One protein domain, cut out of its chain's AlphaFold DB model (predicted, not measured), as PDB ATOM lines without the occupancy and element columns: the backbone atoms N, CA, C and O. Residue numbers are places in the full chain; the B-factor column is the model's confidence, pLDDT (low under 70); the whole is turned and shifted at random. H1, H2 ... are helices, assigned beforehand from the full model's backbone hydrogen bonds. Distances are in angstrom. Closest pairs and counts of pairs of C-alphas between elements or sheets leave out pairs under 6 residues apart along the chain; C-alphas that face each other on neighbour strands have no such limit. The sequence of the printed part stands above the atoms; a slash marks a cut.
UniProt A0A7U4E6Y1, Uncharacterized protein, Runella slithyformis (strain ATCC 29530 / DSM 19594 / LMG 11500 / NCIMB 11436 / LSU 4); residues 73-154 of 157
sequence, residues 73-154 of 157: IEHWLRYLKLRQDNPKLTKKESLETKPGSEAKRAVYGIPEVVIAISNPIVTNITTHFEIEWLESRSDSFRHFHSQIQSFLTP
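Overview. This is residues 73 to 154 of the 157 residues of an uncharacterized protein of Runella slithyformis (strain ATCC 29530 / DSM 19594 / LMG 11500 / NCIMB 11436 / LSU 4) (UniProt A0A7U4E6Y1). H1 is the core of a small body, with H2, H3 and H4 packed crosswise round it, and H5, the longest helix, leaves it as an arm whose residues 147 to 154 stick out. The printed part has 82 residues, with five named helices, H1 to H5, no named strand, class all helix. It is compact, radius of gyration of the C-alphas 13.3 A, spanning 39 by 30 by 24 A.

Along the chain. H5, residues 139 to 154, 24.4 A long, ends at C-alpha 154 (256.855, 479.498, 506.806). H1, residues 73 to 85, 18.1 A, begins at C-alpha 73 (282.146, 482.790, 503.548). H2 is residues 100 to 108, H3 115 to 126, H4 131 to 137.

Arrangement. H5 and H4 touch only at the corner, closest C-alphas Glu 135 and Arg 142, 4.6 A. H1, the hub, touches H2, closest C-alphas Arg 78 and Val 107, 5.6 A, at a steep tilt of 42 degrees. Every O i to N i+4 pair is within hydrogen-bond range in H1, H2 and H4; 6 of 8 in H3, 11 of 12 in H5.

Size, cuts and confidence. The printed part has no cut. The link H1 to H2 is long. No printed residue is under 70 in pLDDT.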
ATOM      1  N   ILE A  73     282.537 481.529 504.178       85.75
ATOM      2  CA  ILE A  73     282.146 482.790 503.548       85.75
ATOM      3  C   ILE A  73     283.274 483.331 502.663       85.75
ATOM      4  O   ILE A  73     283.010 483.832 501.575       85.75
ATOM      5  N   GLU A  74     284.543 483.140 503.035       89.94
ATOM      6  CA  GLU A  74     285.676 483.560 502.211       89.94
ATOM      7  C   GLU A  74     285.799 482.787 500.900       89.94
ATOM      8  O   GLU A  74     286.271 483.354 499.917       89.94
ATOM      9  N   HIS A  75     285.357 481.530 500.830       90.88
ATOM     10  CA  HIS A  75     285.325 480.810 499.556       90.88
ATOM     11  C   HIS A  75     284.261 481.394 498.632       90.88
ATOM     12  O   HIS A  75     284.527 481.608 497.447       90.88
ATOM     13  N   TRP A  76     283.088 481.726 499.173       92.44
ATOM     14  CA  TRP A  76     282.024 482.392 498.423       92.44
ATOM     15  C   TRP A  76     282.467 483.781 497.951       92.44
ATOM     16  O   TRP A  76     282.350 484.103 496.770       92.44
ATOM     17  N   LEU A  77     283.085 484.569 498.834       93.00
ATOM     18  CA  LEU A  77     283.663 485.873 498.497       93.00
ATOM     19  C   LEU A  77     284.769 485.754 497.444       93.00
ATOM     20  O   LEU A  77     284.852 486.595 496.552       93.00
ATOM     21  N   ARG A  78     285.591 484.699 497.489       93.31
ATOM     22  CA  ARG A  78     286.620 484.444 496.472       93.31
ATOM     23  C   ARG A  78     286.002 484.168 495.102       93.31
ATOM     24  O   ARG A  78     286.519 484.679 494.113       93.31
ATOM     25  N   TYR A  79     284.905 483.410 495.030       93.44
ATOM     26  CA  TYR A  79     284.166 483.219 493.776       93.44
ATOM     27  C   TYR A  79     283.650 484.547 493.220       93.44
ATOM     28  O   TYR A  79     283.864 484.847 492.046       93.44
ATOM     29  N   LEU A  80     283.010 485.357 494.064       93.06
ATOM     30  CA  LEU A  80     282.471 486.659 493.664       93.06
ATOM     31  C   LEU A  80     283.576 487.607 493.187       93.06
ATOM     32  O   LEU A  80     283.457 488.202 492.118       93.06
ATOM     33  N   LYS A  81     284.691 487.672 493.918       93.00
ATOM     34  CA  LYS A  81     285.867 488.452 493.525       93.00
ATOM     35  C   LYS A  81     286.442 487.982 492.188       93.00
ATOM     36  O   LYS A  81     286.696 488.803 491.315       93.00
ATOM     37  N   LEU A  82     286.591 486.669 491.990       92.12
ATOM     38  CA  LEU A  82     287.081 486.105 490.729       92.12
ATOM     39  C   LEU A  82     286.202 486.521 489.546       92.12
ATOM     40  O   LEU A  82     286.726 486.838 488.480       92.12
ATOM     41  N   ARG A  83     284.879 486.547 489.740       91.44
ATOM     42  CA  ARG A  83     283.926 487.010 488.730       91.44
ATOM     43  C   ARG A  83     284.077 488.495 488.421       91.44
ATOM     44  O   ARG A  83     284.095 488.850 487.248       91.44
ATOM     45  N   GLN A  84     284.162 489.340 489.450       91.44
ATOM     46  CA  GLN A  84     284.353 490.784 489.283       91.44
ATOM     47  C   GLN A  84     285.651 491.086 488.530       91.44
ATOM     48  O   GLN A  84     285.647 491.863 487.579       91.44
ATOM     49  N   ASP A  85     286.736 490.409 488.910       90.62
ATOM     50  CA  ASP A  85     288.054 490.592 488.303       90.62
ATOM     51  C   ASP A  85     288.120 489.979 486.884       90.62
ATOM     52  O   ASP A  85     288.902 490.428 486.047       90.62
ATOM     53  N   ASN A  86     287.303 488.954 486.587       91.00
ATOM     54  CA  ASN A  86     287.328 488.207 485.322       91.00
ATOM     55  C   ASN A  86     285.910 487.859 484.809       91.00
ATOM     56  O   ASN A  86     285.530 486.683 484.771       91.00
ATOM     57  N   PRO A  87     285.124 488.834 484.320       86.62
ATOM     58  CA  PRO A  87     283.718 488.621 483.953       86.62
ATOM     59  C   PRO A  87     283.513 487.650 482.780       86.62
ATOM     60  O   PRO A  87     282.435 487.087 482.616       86.62
ATOM     61  N   LYS A  88     284.550 487.423 481.964       87.62
ATOM     62  CA  LYS A  88     284.528 486.487 480.826       87.62
ATOM     63  C   LYS A  88     284.966 485.066 481.196       87.62
ATOM     64  O   LYS A  88     285.052 484.210 480.316       87.62
ATOM     65  N   LEU A  89     285.287 484.800 482.463       83.81
ATOM     66  CA  LEU A  89     285.764 483.491 482.889       83.81
ATOM     67  C   LEU A  89     284.631 482.458 482.839       83.81
ATOM     68  O   LEU A  89     283.679 482.492 483.619       83.81
ATOM     69  N   THR A  90     284.749 481.497 481.928       79.62
ATOM     70  CA  THR A  90     283.769 480.411 481.768       79.62
ATOM     71  C   THR A  90     284.136 479.171 482.582       79.62
ATOM     72  O   THR A  90     283.251 478.436 483.038       79.62
ATOM     73  N   LYS A  91     285.434 478.963 482.830       83.12
ATOM     74  CA  LYS A  91     285.975 477.794 483.528       83.12
ATOM     75  C   LYS A  91     285.431 477.696 484.954       83.12
ATOM     76  O   LYS A  91     285.481 478.650 485.723       83.12
ATOM     77  N   LYS A  92     284.924 476.515 485.317       82.25
ATOM     78  CA  LYS A  92     284.523 476.205 486.692       82.25
ATOM     79  C   LYS A  92     285.760 475.766 487.469       82.25
ATOM     80  O   LYS A  92     286.260 474.663 487.270       82.25
ATOM     81  N   GLU A  93     286.269 476.643 488.323       83.31
ATOM     82  CA  GLU A  93     287.344 476.304 489.253       83.31
ATOM     83  C   GLU A  93     286.759 475.848 490.590       83.31
ATOM     84  O   GLU A  93     285.796 476.429 491.093       83.31
ATOM     85  N   SER A  94     287.325 474.786 491.166       84.62
ATOM     86  CA  SER A  94     286.931 474.296 492.489       84.62
ATOM     87  C   SER A  94     287.751 475.014 493.563       84.62
ATOM     88  O   SER A  94     288.832 474.567 493.947       84.62
ATOM     89  N   LEU A  95     287.258 476.171 494.015       87.88
ATOM     90  CA  LEU A  95     287.936 477.020 494.999       87.88
ATOM     91  C   LEU A  95     287.706 476.555 496.442       87.88
ATOM     92  O   LEU A  95     288.458 476.946 497.331       87.88
ATOM     93  N   GLU A  96     286.695 475.720 496.681       86.19
ATOM     94  CA  GLU A  96     286.322 475.196 498.009       86.19
ATOM     95  C   GLU A  96     287.246 474.074 498.496       86.19
ATOM     96  O   GLU A  96     287.273 473.755 499.676       86.19
ATOM     97  N   THR A  97     288.044 473.493 497.596       85.25
ATOM     98  CA  THR A  97     289.072 472.502 497.959       85.25
ATOM     99  C   THR A  97     290.335 473.142 498.532       85.25
ATOM    100  O   THR A  97     291.221 472.443 499.026       85.25
ATOM    101  N   LYS A  98     290.457 474.470 498.435       85.69
ATOM    102  CA  LYS A  98     291.611 475.209 498.945       85.69
ATOM    103  C   LYS A  98     291.485 475.429 500.457       85.69
ATOM    104  O   LYS A  98     290.371 475.526 500.960       85.69
ATOM    105  N   PRO A  99     292.594 475.561 501.200       84.44
ATOM    106  CA  PRO A  99     292.531 475.918 502.615       84.44
ATOM    107  C   PRO A  99     291.902 477.303 502.832       84.44
ATOM    108  O   PRO A  99     292.169 478.237 502.072       84.44
ATOM    109  N   GLY A 100     291.156 477.477 503.926       81.00
ATOM    110  CA  GLY A 100     290.519 478.761 504.262       81.00
ATOM    111  C   GLY A 100     291.504 479.930 504.411       81.00
ATOM    112  O   GLY A 100     291.188 481.058 504.051       81.00
ATOM    113  N   SER A 101     292.741 479.675 504.848       83.38
ATOM    114  CA  SER A 101     293.802 480.696 504.891       83.38
ATOM    115  C   SER A 101     294.208 481.196 503.499       83.38
ATOM    116  O   SER A 101     294.531 482.374 503.334       83.38
ATOM    117  N   GLU A 102     294.159 480.327 502.486       87.25
ATOM    118  CA  GLU A 102     294.379 480.702 501.089       87.25
ATOM    119  C   GLU A 102     293.197 481.523 500.566       87.25
ATOM    120  O   GLU A 102     293.407 482.532 499.895       87.25
ATOM    121  N   ALA A 103     291.964 481.144 500.914       88.88
ATOM    122  CA  ALA A 103     290.777 481.923 500.568       88.88
ATOM    123  C   ALA A 103     290.804 483.322 501.203       88.88
ATOM    124  O   ALA A 103     290.653 484.308 500.485       88.88
ATOM    125  N   LYS A 104     291.115 483.427 502.503       88.88
ATOM    126  CA  LYS A 104     291.308 484.705 503.214       88.88
ATOM    127  C   LYS A 104     292.349 485.578 502.516       88.88
ATOM    128  O   LYS A 104     292.075 486.734 502.209       88.88
ATOM    129  N   ARG A 105     293.512 485.016 502.175       90.69
ATOM    130  CA  ARG A 105     294.555 485.751 501.445       90.69
ATOM    131  C   ARG A 105     294.102 486.182 500.049       90.69
ATOM    132  O   ARG A 105     294.424 487.288 499.638       90.69
ATOM    133  N   ALA A 106     293.365 485.345 499.325       91.19
ATOM    134  CA  ALA A 106     292.872 485.679 497.989       91.19
ATOM    135  C   ALA A 106     291.825 486.807 498.007       91.19
ATOM    136  O   ALA A 106     291.775 487.607 497.075       91.19
ATOM    137  N   VAL A 107     291.002 486.882 499.057       91.62
ATOM    138  CA  VAL A 107     289.972 487.919 499.212       91.62
ATOM    139  C   VAL A 107     290.565 489.216 499.763       91.62
ATOM    140  O   VAL A 107     290.331 490.281 499.198       91.62
ATOM    141  N   TYR A 108     291.346 489.133 500.842       91.00
ATOM    142  CA  TYR A 108     291.782 490.298 501.620       91.00
ATOM    143  C   TYR A 108     293.238 490.717 501.376       91.00
ATOM    144  O   TYR A 108     293.674 491.744 501.888       91.00
ATOM    145  N   GLY A 109     294.034 489.913 500.669       89.75
ATOM    146  CA  GLY A 109     295.482 490.106 500.509       89.75
ATOM    147  C   GLY A 109     296.319 489.667 501.719       89.75
ATOM    148  O   GLY A 109     297.506 489.380 501.573       89.75
ATOM    149  N   ILE A 110     295.707 489.535 502.902       84.25
ATOM    150  CA  ILE A 110     296.352 489.122 504.156       84.25
ATOM    151  C   ILE A 110     295.554 488.003 504.850       84.25
ATOM    152  O   ILE A 110     294.332 487.952 504.717       84.25
ATOM    153  N   PRO A 111     296.217 487.072 505.564       71.62
ATOM    154  CA  PRO A 111     295.545 485.935 506.200       71.62
ATOM    155  C   PRO A 111     294.756 486.307 507.465       71.62
ATOM    156  O   PRO A 111     293.760 485.655 507.765       71.62
ATOM    157  N   GLU A 112     295.181 487.344 508.190       76.25
ATOM    158  CA  GLU A 112     294.496 487.860 509.377       76.25
ATOM    159  C   GLU A 112     294.077 489.302 509.107       76.25
ATOM    160  O   GLU A 112     294.912 490.204 509.046       76.25
ATOM    161  N   VAL A 113     292.780 489.505 508.876       74.62
ATOM    162  CA  VAL A 113     292.215 490.804 508.515       74.62
ATOM    163  C   VAL A 113     291.422 491.361 509.693       74.62
ATOM    164  O   VAL A 113     290.637 490.655 510.325       74.62
ATOM    165  N   VAL A 114     291.629 492.638 510.010       81.25
ATOM    166  CA  VAL A 114     290.797 493.345 510.993       81.25
ATOM    167  C   VAL A 114     289.518 493.853 510.327       81.25
ATOM    168  O   VAL A 114     289.516 494.153 509.134       81.25
ATOM    169  N   ILE A 115     288.447 494.018 511.110       76.62
ATOM    170  CA  ILE A 115     287.107 494.413 510.626       76.62
ATOM    171  C   ILE A 115     287.145 495.678 509.750       76.62
ATOM    172  O   ILE A 115     286.472 495.759 508.723       76.62
ATOM    173  N   ALA A 116     287.974 496.654 510.133       80.56
ATOM    174  CA  ALA A 116     288.139 497.907 509.397       80.56
ATOM    175  C   ALA A 116     288.644 497.706 507.955       80.56
ATOM    176  O   ALA A 116     288.353 498.524 507.089       80.56
ATOM    177  N   ILE A 117     289.378 496.620 507.696       82.62
ATOM    178  CA  ILE A 117     289.883 496.259 506.367       82.62
ATOM    179  C   ILE A 117     288.896 495.327 505.653       82.62
ATOM    180  O   ILE A 117     288.656 495.495 504.459       82.62
ATOM    181  N   SER A 118     288.297 494.359 506.356       85.38
ATOM    182  CA  SER A 118     287.403 493.381 505.724       85.38
ATOM    183  C   SER A 118     286.106 494.004 505.228       85.38
ATOM    184  O   SER A 118     285.686 493.702 504.115       85.38
ATOM    185  N   ASN A 119     285.472 494.877 506.014       87.88
ATOM    186  CA  ASN A 119     284.129 495.370 505.698       87.88
ATOM    187  C   ASN A 119     284.066 496.115 504.356       87.88
ATOM    188  O   ASN A 119     283.208 495.763 503.548       87.88
ATOM    189  N   PRO A 120     284.969 497.067 504.045       91.69
ATOM    190  CA  PRO A 120     284.963 497.723 502.737       91.69
ATOM    191  C   PRO A 120     285.146 496.744 501.569       91.69
ATOM    192  O   PRO A 120     284.490 496.885 500.539       91.69
ATOM    193  N   ILE A 121     286.007 495.734 501.737       91.56
ATOM    194  CA  ILE A 121     286.273 494.713 500.714       91.56
ATOM    195  C   ILE A 121     285.031 493.846 500.497       91.56
ATOM    196  O   ILE A 121     284.610 493.656 499.357       91.56
ATOM    197  N   VAL A 122     284.417 493.359 501.577       90.94
ATOM    198  CA  VAL A 122     283.196 492.546 501.512       90.94
ATOM    199  C   VAL A 122     282.064 493.333 500.857       90.94
ATOM    200  O   VAL A 122     281.420 492.808 499.952       90.94
ATOM    201  N   THR A 123     281.856 494.594 501.243       92.00
ATOM    202  CA  THR A 123     280.836 495.462 500.634       92.00
ATOM    203  C   THR A 123     281.058 495.604 499.132       92.00
ATOM    204  O   THR A 123     280.128 495.403 498.355       92.00
ATOM    205  N   ASN A 124     282.293 495.878 498.701       93.62
ATOM    206  CA  ASN A 124     282.622 495.993 497.279       93.62
ATOM    207  C   ASN A 124     282.329 494.678 496.526       93.62
ATOM    208  O   ASN A 124     281.596 494.665 495.535       93.62
ATOM    209  N   ILE A 125     282.806 493.548 497.052       92.69
ATOM    210  CA  ILE A 125     282.608 492.226 496.435       92.69
ATOM    211  C   ILE A 125     281.122 491.857 496.326       92.69
ATOM    212  O   ILE A 125     280.699 491.225 495.358       92.69
ATOM    213  N   THR A 126     280.315 492.258 497.305       91.56
ATOM    214  CA  THR A 126     278.893 491.891 497.387       91.56
ATOM    215  C   THR A 126     277.952 492.900 496.727       91.56
ATOM    216  O   THR A 126     276.763 492.621 496.609       91.56
ATOM    217  N   THR A 127     278.455 494.032 496.219       91.44
ATOM    218  CA  THR A 127     277.616 495.085 495.607       91.44
ATOM    219  C   THR A 127     276.815 494.575 494.402       91.44
ATOM    220  O   THR A 127     275.686 495.001 494.175       91.44
ATOM    221  N   HIS A 128     277.379 493.635 493.641       84.25
ATOM    222  CA  HIS A 128     276.745 493.020 492.468       84.25
ATOM    223  C   HIS A 128     276.544 491.518 492.676       84.25
ATOM    224  O   HIS A 128     276.845 490.697 491.810       84.25
ATOM    225  N   PHE A 129     276.112 491.154 493.883       86.56
ATOM    226  CA  PHE A 129     275.884 489.772 494.264       86.56
ATOM    227  C   PHE A 129     274.743 489.148 493.453       86.56
ATOM    228  O   PHE A 129     273.600 489.590 493.522       86.56
ATOM    229  N   GLU A 130     275.055 488.081 492.720       89.75
ATOM    230  CA  GLU A 130     274.076 487.303 491.965       89.75
ATOM    231  C   GLU A 130     274.030 485.874 492.500       89.75
ATOM    232  O   GLU A 130     274.968 485.089 492.319       89.75
ATOM    233  N   ILE A 131     272.912 485.552 493.148       91.25
ATOM    234  CA  ILE A 131     272.673 484.271 493.816       91.25
ATOM    235  C   ILE A 131     272.834 483.106 492.837       91.25
ATOM    236  O   ILE A 131     273.677 482.241 493.062       91.25
ATOM    237  N   GLU A 132     272.098 483.122 491.723       93.38
ATOM    238  CA  GLU A 132     272.058 482.020 490.749       93.38
ATOM    239  C   GLU A 132     273.450 481.677 490.203       93.38
ATOM    240  O   GLU A 132     273.827 480.510 490.048       93.38
ATOM    241  N   TRP A 133     274.265 482.704 489.949       92.31
ATOM    242  CA  TRP A 133     275.628 482.493 489.490       92.31
ATOM    243  C   TRP A 133     276.470 481.805 490.559       92.31
ATOM    244  O   TRP A 133     277.181 480.848 490.244       92.31
ATOM    245  N   LEU A 134     276.395 482.253 491.816       91.69
ATOM    246  CA  LEU A 134     277.178 481.650 492.889       91.69
ATOM    247  C   LEU A 134     276.731 480.207 493.159       91.69
ATOM    248  O   LEU A 134     277.588 479.335 493.301       91.69
ATOM    249  N   GLU A 135     275.429 479.915 493.113       94.06
ATOM    250  CA  GLU A 135     274.898 478.546 493.213       94.06
ATOM    251  C   GLU A 135     275.413 477.623 492.103       94.06
ATOM    252  O   GLU A 135     275.679 476.441 492.336       94.06
ATOM    253  N   SER A 136     275.601 478.150 490.888       92.31
ATOM    254  CA  SER A 136     276.157 477.373 489.772       92.31
ATOM    255  C   SER A 136     277.632 476.989 489.984       92.31
ATOM    256  O   SER A 136     278.133 476.014 489.397       92.31
ATOM    257  N   ARG A 137     278.354 477.744 490.826       91.69
ATOM    258  CA  ARG A 137     279.801 477.601 491.052       91.69
ATOM    259  C   ARG A 137     280.157 476.933 492.377       91.69
ATOM    260  O   ARG A 137     281.160 476.223 492.399       91.69
ATOM    261  N   SER A 138     279.351 477.121 493.417       91.38
ATOM    262  CA  SER A 138     279.606 476.681 494.789       91.38
ATOM    263  C   SER A 138     278.491 475.750 495.267       91.38
ATOM    264  O   SER A 138     277.350 476.167 495.478       91.38
ATOM    265  N   ASP A 139     278.825 474.471 495.457       89.06
ATOM    266  CA  ASP A 139     277.867 473.486 495.969       89.06
ATOM    267  C   ASP A 139     277.527 473.767 497.440       89.06
ATOM    268  O   ASP A 139     276.374 473.598 497.846       89.06
ATOM    269  N   SER A 140     278.501 474.254 498.225       87.62
ATOM    270  CA  SER A 140     278.275 474.638 499.622       87.62
ATOM    271  C   SER A 140     277.332 475.840 499.750       87.62
ATOM    272  O   SER A 140     276.429 475.816 500.586       87.62
ATOM    273  N   PHE A 141     277.469 476.851 498.882       90.75
ATOM    274  CA  PHE A 141     276.560 477.993 498.847       90.75
ATOM    275  C   PHE A 141     275.155 477.575 498.421       90.75
ATOM    276  O   PHE A 141     274.191 477.961 499.073       90.75
ATOM    277  N   ARG A 142     275.022 476.744 497.377       92.19
ATOM    278  CA  ARG A 142     273.713 476.226 496.944       92.19
ATOM    279  C   ARG A 142     273.004 475.475 498.072       92.19
ATOM    280  O   ARG A 142     271.812 475.670 498.295       92.19
ATOM    281  N   HIS A 143     273.734 474.635 498.807       89.44
ATOM    282  CA  HIS A 143     273.176 473.931 499.960       89.44
ATOM    283  C   HIS A 143     272.721 474.903 501.055       89.44
ATOM    284  O   HIS A 143     271.589 474.809 501.524       89.44
ATOM    285  N   PHE A 144     273.569 475.871 501.414       87.31
ATOM    286  CA  PHE A 144     273.236 476.909 502.388       87.31
ATOM    287  C   PHE A 144     272.004 477.725 501.970       87.31
ATOM    288  O   PHE A 144     271.074 477.890 502.756       87.31
ATOM    289  N   HIS A 145     271.958 478.202 500.727       89.69
ATOM    290  CA  HIS A 145     270.848 479.001 500.223       89.69
ATOM    291  C   HIS A 145     269.533 478.211 500.247       89.69
ATOM    292  O   HIS A 145     268.524 478.727 500.727       89.69
ATOM    293  N   SER A 146     269.556 476.930 499.861       90.19
ATOM    294  CA  SER A 146     268.398 476.034 499.968       90.19
ATOM    295  C   SER A 146     267.911 475.862 501.414       90.19
ATOM    296  O   SER A 146     266.701 475.883 501.666       90.19
ATOM    297  N   GLN A 147     268.825 475.747 502.385       85.25
ATOM    298  CA  GLN A 147     268.470 475.691 503.808       85.25
ATOM    299  C   GLN A 147     267.810 476.989 504.279       85.25
ATOM    300  O   GLN A 147     266.793 476.936 504.971       85.25
ATOM    301  N   ILE A 148     268.343 478.146 503.875       83.81
ATOM    302  CA  ILE A 148     267.766 479.455 504.203       83.81
ATOM    303  C   ILE A 148     266.373 479.610 503.590       83.81
ATOM    304  O   ILE A 148     265.442 479.976 504.300       83.81
ATOM    305  N   GLN A 149     266.189 479.281 502.310       90.31
ATOM    306  CA  GLN A 149     264.874 479.332 501.661       90.31
ATOM    307  C   GLN A 149     263.856 478.425 502.362       90.31
ATOM    308  O   GLN A 149     262.737 478.851 502.653       90.31
ATOM    309  N   SER A 150     264.258 477.196 502.692       87.31
ATOM    310  CA  SER A 150     263.409 476.245 503.419       87.31
ATOM    311  C   SER A 150     263.021 476.778 504.798       87.31
ATOM    312  O   SER A 150     261.862 476.692 505.192       87.31
ATOM    313  N   PHE A 151     263.976 477.376 505.517       78.75
ATOM    314  CA  PHE A 151     263.739 477.992 506.820       78.75
ATOM    315  C   PHE A 151     262.803 479.201 506.735       78.75
ATOM    316  O   PHE A 151     261.960 479.371 507.608       78.75
ATOM    317  N   LEU A 152     262.936 480.033 505.698       82.31
ATOM    318  CA  LEU A 152     262.133 481.244 505.525       82.31
ATOM    319  C   LEU A 152     260.720 480.963 505.007       82.31
ATOM    320  O   LEU A 152     259.823 481.751 505.280       82.31
ATOM    321  N   THR A 153     260.494 479.849 504.308       90.31
ATOM    322  CA  THR A 153     259.199 479.502 503.684       90.31
ATOM    323  C   THR A 153     257.978 479.714 504.606       90.31
ATOM    324  O   THR A 153     257.018 480.339 504.152       90.31
ATOM    325  N   PRO A 154     257.990 479.303 505.893       88.56
ATOM    326  CA  PRO A 154     256.855 479.498 506.806       88.56
ATOM    327  C   PRO A 154     256.617 480.948 507.256       88.56
ATOM    328  O   PRO A 154     255.596 481.226 507.876       88.56
TER     329      PRO A 154